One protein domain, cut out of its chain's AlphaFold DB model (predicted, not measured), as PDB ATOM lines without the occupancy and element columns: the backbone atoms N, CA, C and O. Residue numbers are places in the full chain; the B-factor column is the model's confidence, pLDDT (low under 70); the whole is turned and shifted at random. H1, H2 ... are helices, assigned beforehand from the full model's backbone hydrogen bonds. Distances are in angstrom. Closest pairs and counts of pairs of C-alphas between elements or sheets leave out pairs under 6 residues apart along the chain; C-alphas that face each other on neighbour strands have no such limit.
ATOM      1  N   SER A 388     178.688 188.008 265.248       95.69
ATOM      2  CA  SER A 388     179.612 188.799 264.426       95.69
ATOM      3  C   SER A 388     179.434 190.303 264.655       95.69
ATOM      4  O   SER A 388     180.420 191.014 264.863       95.69
ATOM      5  N   ALA A 389     178.187 190.783 264.670       96.38
ATOM      6  CA  ALA A 389     177.882 192.178 264.982       96.38
ATOM      7  C   ALA A 389     178.220 192.524 266.439       96.38
ATOM      8  O   ALA A 389     178.861 193.541 266.669       96.38
ATOM      9  N   ILE A 390     177.868 191.662 267.403       97.00
ATOM     10  CA  ILE A 390     178.160 191.880 268.834       97.00
ATOM     11  C   ILE A 390     179.670 191.975 269.086       97.00
ATOM     12  O   ILE A 390     180.120 192.869 269.795       97.00
ATOM     13  N   VAL A 391     180.461 191.073 268.498       96.31
ATOM     14  CA  VAL A 391     181.929 191.083 268.608       96.31
ATOM     15  C   VAL A 391     182.508 192.362 268.026       96.31
ATOM     16  O   VAL A 391     183.368 192.978 268.646       96.31
ATOM     17  N   THR A 392     182.027 192.760 266.850       96.19
ATOM     18  CA  THR A 392     182.507 193.965 266.169       96.19
ATOM     19  C   THR A 392     182.178 195.217 266.976       96.19
ATOM     20  O   THR A 392     183.072 196.006 267.250       96.19
ATOM     21  N   ASP A 393     180.932 195.367 267.422       96.31
ATOM     22  CA  ASP A 393     180.491 196.526 268.204       96.31
ATOM     23  C   ASP A 393     181.227 196.615 269.549       96.31
ATOM     24  O   ASP A 393     181.742 197.671 269.904       96.31
ATOM     25  N   TYR A 394     181.377 195.494 270.265       95.62
ATOM     26  CA  TYR A 394     182.131 195.457 271.521       95.62
ATOM     27  C   TYR A 394     183.594 195.880 271.334       95.62
ATOM     28  O   TYR A 394     184.120 196.647 272.139       95.62
ATOM     29  N   ASN A 395     184.254 195.377 270.287       95.69
ATOM     30  CA  ASN A 395     185.663 195.659 270.038       95.69
ATOM     31  C   ASN A 395     185.897 197.109 269.618       95.69
ATOM     32  O   ASN A 395     186.808 197.739 270.147       95.69
ATOM     33  N   LEU A 396     185.066 197.644 268.720       94.88
ATOM     34  CA  LEU A 396     185.178 199.031 268.265       94.88
ATOM     35  C   LEU A 396     184.917 200.025 269.402       94.88
ATOM     36  O   LEU A 396     185.667 200.977 269.551       94.88
ATOM     37  N   ASN A 397     183.934 199.760 270.270       94.25
ATOM     38  CA  ASN A 397     183.643 200.620 271.425       94.25
ATOM     39  C   ASN A 397     184.748 200.620 272.504       94.25
ATOM     40  O   ASN A 397     184.735 201.478 273.386       94.25
ATOM     41  N   LYS A 398     185.661 199.642 272.481       92.44
ATOM     42  CA  LYS A 398     186.794 199.521 273.414       92.44
ATOM     43  C   LYS A 398     188.157 199.723 272.736       92.44
ATOM     44  O   LYS A 398     189.173 199.363 273.322       92.44
ATOM     45  N   ASP A 399     188.179 200.241 271.508       90.25
ATOM     46  CA  ASP A 399     189.394 200.466 270.710       90.25
ATOM     47  C   ASP A 399     190.262 199.206 270.478       90.25
ATOM     48  O   ASP A 399     191.460 199.282 270.205       90.25
ATOM     49  N   PHE A 400     189.655 198.014 270.516       88.88
ATOM     50  CA  PHE A 400     190.308 196.746 270.173       88.88
ATOM     51  C   PHE A 400     190.180 196.454 268.673       88.88
ATOM     52  O   PHE A 400     189.459 195.543 268.253       88.88
ATOM     53  N   VAL A 401     190.862 197.244 267.842       86.94
ATOM     54  CA  VAL A 401     190.741 197.157 266.378       86.94
ATOM     55  C   VAL A 401     191.695 196.106 265.796       86.94
ATOM     56  O   VAL A 401     192.896 196.330 265.672       86.94
ATOM     57  N   ASP A 402     191.144 194.962 265.383       87.38
ATOM     58  CA  ASP A 402     191.822 193.968 264.536       87.38
ATOM     59  C   ASP A 402     191.109 193.888 263.178       87.38
ATOM     60  O   ASP A 402     190.091 193.206 263.028       87.38
ATOM     61  N   HIS A 403     191.653 194.569 262.166       85.56
ATOM     62  CA  HIS A 403     191.056 194.631 260.826       85.56
ATOM     63  C   HIS A 403     190.848 193.250 260.187       85.56
ATOM     64  O   HIS A 403     189.851 193.034 259.497       85.56
ATOM     65  N   LYS A 404     191.730 192.281 260.460       86.06
ATOM     66  CA  LYS A 404     191.598 190.913 259.938       86.06
ATOM     67  C   LYS A 404     190.453 190.170 260.617       86.06
ATOM     68  O   LYS A 404     189.777 189.353 259.995       86.06
ATOM     69  N   GLN A 405     190.229 190.422 261.904       87.31
ATOM     70  CA  GLN A 405     189.057 189.897 262.593       87.31
ATOM     71  C   GLN A 405     187.770 190.518 262.043       87.31
ATOM     72  O   GLN A 405     186.816 189.783 261.800       87.31
ATOM     73  N   LEU A 406     187.744 191.837 261.840       88.31
ATOM     74  CA  LEU A 406     186.576 192.556 261.323       88.31
ATOM     75  C   LEU A 406     186.158 192.060 259.932       88.31
ATOM     76  O   LEU A 406     184.974 191.826 259.703       88.31
ATOM     77  N   GLU A 407     187.127 191.829 259.045       88.06
ATOM     78  CA  GLU A 407     186.908 191.283 257.701       88.06
ATOM     79  C   GLU A 407     186.308 189.870 257.736       88.06
ATOM     80  O   GLU A 407     185.287 189.608 257.103       88.06
ATOM     81  N   ARG A 408     186.855 188.973 258.563       88.25
ATOM     82  CA  ARG A 408     186.364 187.588 258.706       88.25
ATOM     83  C   ARG A 408     184.929 187.459 259.221       88.25
ATOM     84  O   ARG A 408     184.369 186.366 259.169       88.25
ATOM     85  N   LEU A 409     184.372 188.524 259.794       91.69
ATOM     86  CA  LEU A 409     183.023 188.553 260.360       91.69
ATOM     87  C   LEU A 409     181.966 189.087 259.379       91.69
ATOM     88  O   LEU A 409     180.774 189.067 259.712       91.69
ATOM     89  N   LEU A 410     182.382 189.520 258.184       90.44
ATOM     90  CA  LEU A 410     181.476 189.860 257.092       90.44
ATOM     91  C   LEU A 410     180.729 188.610 256.589       90.44
ATOM     92  O   LEU A 410     181.275 187.506 256.601       90.44
ATOM     93  N   PRO A 411     179.490 188.766 256.090       92.06
ATOM     94  CA  PRO A 411     178.697 190.001 256.046       92.06
ATOM     95  C   PRO A 411     177.988 190.362 257.355       92.06
ATOM     96  O   PRO A 411     177.360 191.414 257.438       92.06
ATOM     97  N   GLN A 412     178.008 189.502 258.372       94.19
ATOM     98  CA  GLN A 412     177.091 189.637 259.505       94.19
ATOM     99  C   GLN A 412     177.359 190.867 260.385       94.19
ATOM    100  O   GLN A 412     176.448 191.324 261.075       94.19
ATOM    101  N   ASN A 413     178.565 191.434 260.352       95.00
ATOM    102  CA  ASN A 413     178.904 192.684 261.038       95.00
ATOM    103  C   ASN A 413     178.829 193.946 260.156       95.00
ATOM    104  O   ASN A 413     179.112 195.034 260.656       95.00
ATOM    105  N   ALA A 414     178.436 193.830 258.883       93.25
ATOM    106  CA  ALA A 414     178.499 194.914 257.899       93.25
ATOM    107  C   ALA A 414     177.846 196.224 258.374       93.25
ATOM    108  O   ALA A 414     178.446 197.287 258.260       93.25
ATOM    109  N   LEU A 415     176.656 196.144 258.979       94.25
ATOM    110  CA  LEU A 415     175.929 197.327 259.464       94.25
ATOM    111  C   LEU A 415     176.680 198.067 260.582       94.25
ATOM    112  O   LEU A 415     176.628 199.290 260.667       94.25
ATOM    113  N   ILE A 416     177.407 197.335 261.432       95.88
ATOM    114  CA  ILE A 416     178.217 197.936 262.497       95.88
ATOM    115  C   ILE A 416     179.472 198.585 261.913       95.88
ATOM    116  O   ILE A 416     179.851 199.671 262.349       95.88
ATOM    117  N   LEU A 417     180.094 197.952 260.914       94.06
ATOM    118  CA  LEU A 417     181.249 198.521 260.217       94.06
ATOM    119  C   LEU A 417     180.886 199.815 259.488       94.06
ATOM    120  O   LEU A 417     181.620 200.792 259.606       94.06
ATOM    121  N   LYS A 418     179.733 199.857 258.809       92.12
ATOM    122  CA  LYS A 418     179.234 201.074 258.153       92.12
ATOM    123  C   LYS A 418     178.987 202.205 259.148       92.12
ATOM    124  O   LYS A 418     179.453 203.315 258.927       92.12
ATOM    125  N   LYS A 419     178.358 201.906 260.291       92.94
ATOM    126  CA  LYS A 419     178.151 202.880 261.379       92.94
ATOM    127  C   LYS A 419     179.459 203.530 261.864       92.94
ATOM    128  O   LYS A 419     179.432 204.681 262.282       92.94
ATOM    129  N   HIS A 420     180.577 202.806 261.813       92.44
ATOM    130  CA  HIS A 420     181.894 203.293 262.238       92.44
ATOM    131  C   HIS A 420     182.790 203.759 261.077       92.44
ATOM    132  O   HIS A 420     183.947 204.083 261.315       92.44
ATOM    133  N   GLY A 421     182.295 203.782 259.833       91.25
ATOM    134  CA  GLY A 421     183.087 204.182 258.663       91.25
ATOM    135  C   GLY A 421     184.217 203.214 258.287       91.25
ATOM    136  O   GLY A 421     185.120 203.599 257.562       91.25
ATOM    137  N   LEU A 422     184.177 201.964 258.765       91.81
ATOM    138  CA  LEU A 422     185.218 200.943 258.538       91.81
ATOM    139  C   LEU A 422     184.811 199.884 257.501       91.81
ATOM    140  O   LEU A 422     185.490 198.870 257.333       91.81
ATOM    141  N   TYR A 423     183.661 200.066 256.849       89.75
ATOM    142  CA  TYR A 423     183.126 199.085 255.904       89.75
ATOM    143  C   TYR A 423     183.991 198.963 254.649       89.75
ATOM    144  O   TYR A 423     184.359 197.847 254.278       89.75
ATOM    145  N   ASP A 424     184.374 200.092 254.054       87.19
ATOM    146  CA  ASP A 424     185.164 200.119 252.821       87.19
ATOM    147  C   ASP A 424     186.568 199.541 253.044       87.19
ATOM    148  O   ASP A 424     187.040 198.729 252.248       87.19
ATOM    149  N   ASP A 425     187.195 199.859 254.179       85.94
ATOM    150  CA  ASP A 425     188.489 199.297 254.578       85.94
ATOM    151  C   ASP A 425     188.422 197.769 254.726       85.94
ATOM    152  O   ASP A 425     189.291 197.036 254.241       85.94
ATOM    153  N   ALA A 426     187.360 197.261 255.363       85.50
ATOM    154  CA  ALA A 426     187.146 195.825 255.519       85.50
ATOM    155  C   ALA A 426     186.908 195.127 254.167       85.50
ATOM    156  O   ALA A 426     187.400 194.015 253.953       85.50
ATOM    157  N   GLN A 427     186.205 195.776 253.233       82.62
ATOM    158  CA  GLN A 427     186.028 195.256 251.878       82.62
ATOM    159  C   GLN A 427     187.331 195.220 251.078       82.62
ATOM    160  O   GLN A 427     187.626 194.218 250.418       82.62
ATOM    161  N   GLN A 428     188.127 196.289 251.140       82.69
ATOM    162  CA  GLN A 428     189.427 196.344 250.471       82.69
ATOM    163  C   GLN A 428     190.349 195.235 250.984       82.69
ATOM    164  O   GLN A 428     190.988 194.534 250.189       82.69
ATOM    165  N   LEU A 429     190.355 195.002 252.300       80.62
ATOM    166  CA  LEU A 429     191.119 193.918 252.902       80.62
ATOM    167  C   LEU A 429     190.650 192.538 252.398       80.62
ATOM    168  O   LEU A 429     191.484 191.750 251.947       80.62
ATOM    169  N   ASN A 430     189.337 192.278 252.367       77.56
ATOM    170  CA  ASN A 430     188.738 191.047 251.817       77.56
ATOM    171  C   ASN A 430     189.134 190.800 250.343       77.56
ATOM    172  O   ASN A 430     189.376 189.664 249.917       77.56
ATOM    173  N   ASN A 431     189.275 191.870 249.558       72.94
ATOM    174  CA  ASN A 431     189.731 191.783 248.172       72.94
ATOM    175  C   ASN A 431     191.232 191.458 248.075       72.94
ATOM    176  O   ASN A 431     191.617 190.598 247.280       72.94
ATOM    177  N   SER A 432     192.070 192.060 248.923       71.50
ATOM    178  CA  SER A 432     193.530 191.870 248.920       71.50
ATOM    179  C   SER A 432     193.999 190.486 249.392       71.50
ATOM    180  O   SER A 432     194.996 189.970 248.889       71.50
ATOM    181  N   LEU A 433     193.284 189.854 250.331       64.62
ATOM    182  CA  LEU A 433     193.803 188.687 251.055       64.62
ATOM    183  C   LEU A 433     193.766 187.360 250.281       64.62
ATOM    184  O   LEU A 433     194.303 186.383 250.789       64.62
ATOM    185  N   GLY A 434     193.188 187.305 249.074       52.41
ATOM    186  CA  GLY A 434     193.394 186.252 248.054       52.41
ATOM    187  C   GLY A 434     193.137 184.771 248.408       52.41
ATOM    188  O   GLY A 434     193.192 183.939 247.509       52.41
ATOM    189  N   TYR A 435     192.857 184.415 249.668       46.69
ATOM    190  CA  TYR A 435     193.078 183.055 250.193       46.69
ATOM    191  C   TYR A 435     191.865 182.374 250.852       46.69
ATOM    192  O   TYR A 435     192.032 181.355 251.520       46.69
ATOM    193  N   SER A 436     190.635 182.862 250.673       45.81
ATOM    194  CA  SER A 436     189.447 182.200 251.237       45.81
ATOM    195  C   SER A 436     188.540 181.624 250.151       45.81
ATOM    196  O   SER A 436     188.111 182.336 249.246       45.81
ATOM    197  N   SER A 437     188.172 180.348 250.296       42.34
ATOM    198  CA  SER A 437     187.115 179.667 249.532       42.34
ATOM    199  C   SER A 437     185.705 180.241 249.774       42.34
ATOM    200  O   SER A 437     184.743 179.760 249.183       42.34
ATOM    201  N   ALA A 438     185.575 181.278 250.607       52.16
ATOM    202  CA  ALA A 438     184.340 182.006 250.881       52.16
ATOM    203  C   ALA A 438     184.593 183.524 250.931       52.16
ATOM    204  O   ALA A 438     184.332 184.171 251.943       52.16
ATOM    205  N   ARG A 439     185.163 184.100 249.863       64.06
ATOM    206  CA  ARG A 439     185.275 185.563 249.725       64.06
ATOM    207  C   ARG A 439     183.869 186.175 249.758       64.06
ATOM    208  O   ARG A 439     182.978 185.715 249.041       64.06
ATOM    209  N   TYR A 440     183.664 187.185 250.601       75.44
ATOM    210  CA  TYR A 440     182.407 187.927 250.624       75.44
ATOM    211  C   TYR A 440     182.324 188.797 249.369       75.44
ATOM    212  O   TYR A 440     183.194 189.634 249.140       75.44
ATOM    213  N   TRP A 441     181.283 188.591 248.568       78.19
ATOM    214  CA  TRP A 441     180.968 189.425 247.415       78.19
ATOM    215  C   TRP A 441     179.654 190.141 247.692       78.19
ATOM    216  O   TRP A 441     178.593 189.511 247.724       78.19
ATOM    217  N   GLU A 442     179.729 191.448 247.926       83.75
ATOM    218  CA  GLU A 442     178.563 192.245 248.302       83.75
ATOM    219  C   GLU A 442     177.457 192.178 247.250       83.75
ATOM    220  O   GLU A 442     176.295 191.992 247.608       83.75
ATOM    221  N   GLU A 443     177.800 192.253 245.963       83.25
ATOM    222  CA  GLU A 443     176.827 192.186 244.870       83.25
ATOM    223  C   GLU A 443     176.027 190.875 244.912       83.25
ATOM    224  O   GLU A 443     174.798 190.897 244.941       83.25
ATOM    225  N   HIS A 444     176.702 189.727 245.037       83.25
ATOM    226  CA  HIS A 444     176.032 188.430 245.184       83.25
ATOM    227  C   HIS A 444     175.200 188.335 246.468       83.25
ATOM    228  O   HIS A 444     174.164 187.677 246.490       83.25
ATOM    229  N   PHE A 445     175.642 188.977 247.549       85.19
ATOM    230  CA  PHE A 445     174.936 188.941 248.824       85.19
ATOM    231  C   PHE A 445     173.704 189.854 248.864       85.19
ATOM    232  O   PHE A 445     172.724 189.508 249.524       85.19
ATOM    233  N   THR A 446     173.753 191.008 248.196       88.62
ATOM    234  CA  THR A 446     172.694 192.033 248.176       88.62
ATOM    235  C   THR A 446     171.703 191.841 247.030       88.62
ATOM    236  O   THR A 446     170.550 192.268 247.145       88.62
ATOM    237  N   ASN A 447     172.098 191.159 245.949       88.62
ATOM    238  CA  ASN A 447     171.220 190.806 244.834       88.62
ATOM    239  C   ASN A 447     170.294 189.627 245.181       88.62
ATOM    240  O   ASN A 447     170.352 188.553 244.588       88.62
ATOM    241  N   ARG A 448     169.446 189.845 246.185       89.31
ATOM    242  CA  ARG A 448     168.435 188.902 246.667       89.31
ATOM    243  C   ARG A 448     167.053 189.264 246.140       89.31
ATOM    244  O   ARG A 448     166.727 190.441 245.960       89.31
ATOM    245  N   GLN A 449     166.250 188.236 245.925       92.56
ATOM    246  CA  GLN A 449     164.826 188.322 245.634       92.56
ATOM    247  C   GLN A 449     164.022 188.295 246.944       92.56
ATOM    248  O   GLN A 449     164.569 188.292 248.050       92.56
ATOM    249  N   TRP A 450     162.691 188.314 246.850       94.19
ATOM    250  CA  TRP A 450     161.850 188.277 248.049       94.19
ATOM    251  C   TRP A 450     161.959 186.929 248.784       94.19
ATOM    252  O   TRP A 450     161.865 186.901 250.010       94.19
ATOM    253  N   GLN A 451     162.198 185.823 248.062       96.00
ATOM    254  CA  GLN A 451     162.308 184.476 248.629       96.00
ATOM    255  C   GLN A 451     163.500 184.347 249.568       96.00
ATOM    256  O   GLN A 451     163.376 183.819 250.665       96.00
ATOM    257  N   ASP A 452     164.667 184.832 249.169       94.44
ATOM    258  CA  ASP A 452     165.896 184.740 249.948       94.44
ATOM    259  C   ASP A 452     166.186 186.018 250.731       94.44
ATOM    260  O   ASP A 452     167.326 186.247 251.145       94.44
ATOM    261  N   PHE A 453     165.147 186.818 250.998       96.69
ATOM    262  CA  PHE A 453     165.247 188.043 251.781       96.69
ATOM    263  C   PHE A 453     166.025 187.815 253.084       96.69
ATOM    264  O   PHE A 453     165.745 186.899 253.863       96.69
ATOM    265  N   ASN A 454     166.993 188.699 253.313       96.50
ATOM    266  CA  ASN A 454     167.804 188.777 254.516       96.50
ATOM    267  C   ASN A 454     167.929 190.250 254.920       96.50
ATOM    268  O   ASN A 454     168.193 191.113 254.081       96.50
ATOM    269  N   TYR A 455     167.742 190.534 256.205       96.81
ATOM    270  CA  TYR A 455     167.666 191.888 256.739       96.81
ATOM    271  C   TYR A 455     168.969 192.673 256.550       96.81
ATOM    272  O   TYR A 455     168.926 193.829 256.134       96.81
ATOM    273  N   ILE A 456     170.126 192.050 256.796       95.38
ATOM    274  CA  ILE A 456     171.430 192.703 256.604       95.38
ATOM    275  C   ILE A 456     171.639 193.038 255.127       95.38
ATOM    276  O   ILE A 456     171.963 194.177 254.802       95.38
ATOM    277  N   ALA A 457     171.397 192.080 254.230       94.00
ATOM    278  CA  ALA A 457     171.510 192.301 252.788       94.00
ATOM    279  C   ALA A 457     170.598 193.438 252.296       94.00
ATOM    280  O   ALA A 457     171.019 194.275 251.499       94.00
ATOM    281  N   TYR A 458     169.362 193.486 252.801       95.31
ATOM    282  CA  TYR A 458     168.404 194.539 252.483       95.31
ATOM    283  C   TYR A 458     168.885 195.925 252.932       95.31
ATOM    284  O   TYR A 458     168.813 196.871 252.147       95.31
ATOM    285  N   GLN A 459     169.390 196.051 254.164       94.62
ATOM    286  CA  GLN A 459     169.866 197.333 254.689       94.62
ATOM    287  C   GLN A 459     171.090 197.846 253.925       94.62
ATOM    288  O   GLN A 459     171.105 199.006 253.523       94.62
ATOM    289  N   ILE A 460     172.053 196.969 253.622       91.50
ATOM    290  CA  ILE A 460     173.222 197.327 252.807       91.50
ATOM    291  C   ILE A 460     172.776 197.867 251.439       91.50
ATOM    292  O   ILE A 460     173.172 198.963 251.050       91.50
ATOM    293  N   LYS A 461     171.887 197.145 250.740       91.69
ATOM    294  CA  LYS A 461     171.361 197.565 249.431       91.69
ATOM    295  C   LYS A 461     170.634 198.910 249.501       91.69
ATOM    296  O   LYS A 461     170.744 199.723 248.587       91.69
ATOM    297  N   LYS A 462     169.858 199.133 250.566       91.19
ATOM    298  CA  LYS A 462     169.112 200.376 250.776       91.19
ATOM    299  C   LYS A 462     170.050 201.571 250.941       91.19
ATOM    300  O   LYS A 462     169.808 202.590 250.305       91.19
ATOM    301  N   GLU A 463     171.086 201.441 251.761       87.44
ATOM    302  CA  GLU A 463     172.071 202.502 251.997       87.44
ATOM    303  C   GLU A 463     172.866 202.822 250.727       87.44
ATOM    304  O   GLU A 463     172.934 203.982 250.340       87.44
ATOM    305  N   ASN A 464     173.340 201.811 249.991       86.31
ATOM    306  CA  ASN A 464     174.081 202.046 248.743       86.31
ATOM    307  C   ASN A 464     173.248 202.816 247.704       86.31
ATOM    308  O   ASN A 464     173.764 203.662 246.979       86.31
ATOM    309  N   ASN A 465     171.940 202.539 247.635       87.00
ATOM    310  CA  ASN A 465     171.030 203.278 246.760       87.00
ATOM    311  C   ASN A 465     170.839 204.738 247.208       87.00
ATOM    312  O   ASN A 465     170.587 205.592 246.363       87.00
ATOM    313  N   GLN A 466     170.926 205.027 248.510       84.62
ATOM    314  CA  GLN A 466     170.877 206.396 249.033       84.62
ATOM    315  C   GLN A 466     172.174 207.146 248.716       84.62
ATOM    316  O   GLN A 466     172.110 208.273 248.227       84.62
ATOM    317  N   ASP A 467     173.327 206.500 248.897       78.00
ATOM    318  CA  ASP A 467     174.634 207.084 248.587       78.00
ATOM    319  C   ASP A 467     174.740 207.439 247.093       78.00
ATOM    320  O   ASP A 467     175.103 208.565 246.747       78.00
ATOM    321  N   ALA A 468     174.295 206.536 246.208       77.00
ATOM    322  CA  ALA A 468     174.251 206.760 244.761       77.00
ATOM    323  C   ALA A 468     173.311 207.904 244.329       77.00
ATOM    324  O   ALA A 468     173.515 208.502 243.279       77.00
ATOM    325  N   GLN A 469     172.278 208.220 245.118       71.00
ATOM    326  CA  GLN A 469     171.385 209.361 244.861       71.00
ATOM    327  C   GLN A 469     171.928 210.681 245.431       71.00
ATOM    328  O   GLN A 469     171.492 211.749 245.009       71.00
ATOM    329  N   SER A 470     172.853 210.612 246.391       68.94
ATOM    330  CA  SER A 470     173.438 211.777 247.068       68.94
ATOM    331  C   SER A 470     174.725 212.309 246.423       68.94
ATOM    332  O   SER A 470     175.071 213.465 246.655       68.94
ATOM    333  N   ASN A 471     175.388 211.507 245.579       54.16
ATOM    334  CA  ASN A 471     176.538 211.895 244.754       54.16
ATOM    335  C   ASN A 471     176.132 211.945 243.262       54.16
ATOM    336  O   ASN A 471     176.256 210.923 242.583       54.16
TER     337      ASN A 471
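What this domain is: This is residues 388 to 471 of the 472 residues of a protein of Nonlabens ulvanivorans (UniProt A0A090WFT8). What shape? H1 to H4 form a cluster; the longest helix, H6, with H5 packed on it, meets that cluster at H3. Residues 464 to 471 stick out. Made of what? The class is all helix, with 84 printed residues and named helices H1 to H6. It is compact, radius of gyration of the C-alphas 13.1 A, spans 36, 30 and 26 A.

How they stand to each other: Which touch? For instance, H6, residues 455 to 470, touches H3, residues 414 to 419, with 456 to 460 alone, C-alphas 415 and 456 closest at 7.1 A. H2, residues 403 to 408, touches H4, residues 423 to 432, about perpendicular at 78 degrees, C-alphas 407 and 426 closest at 5.0 A. Backbones? Each named helix has every O i to N i+4 pair within hydrogen-bond range.

Where its parts are: Which is first? H1, residues 388 to 397, begins at (179.612, 188.799, 264.426). H5 is residues 442 to 446. Which is longest? H6 spans 22.9 A, ending at (173.438, 211.777, 247.068).

The domain as a whole: Any cut? The printed part has none. Low confidence? Residues 433 to 439 and 470 to 471 are under 70.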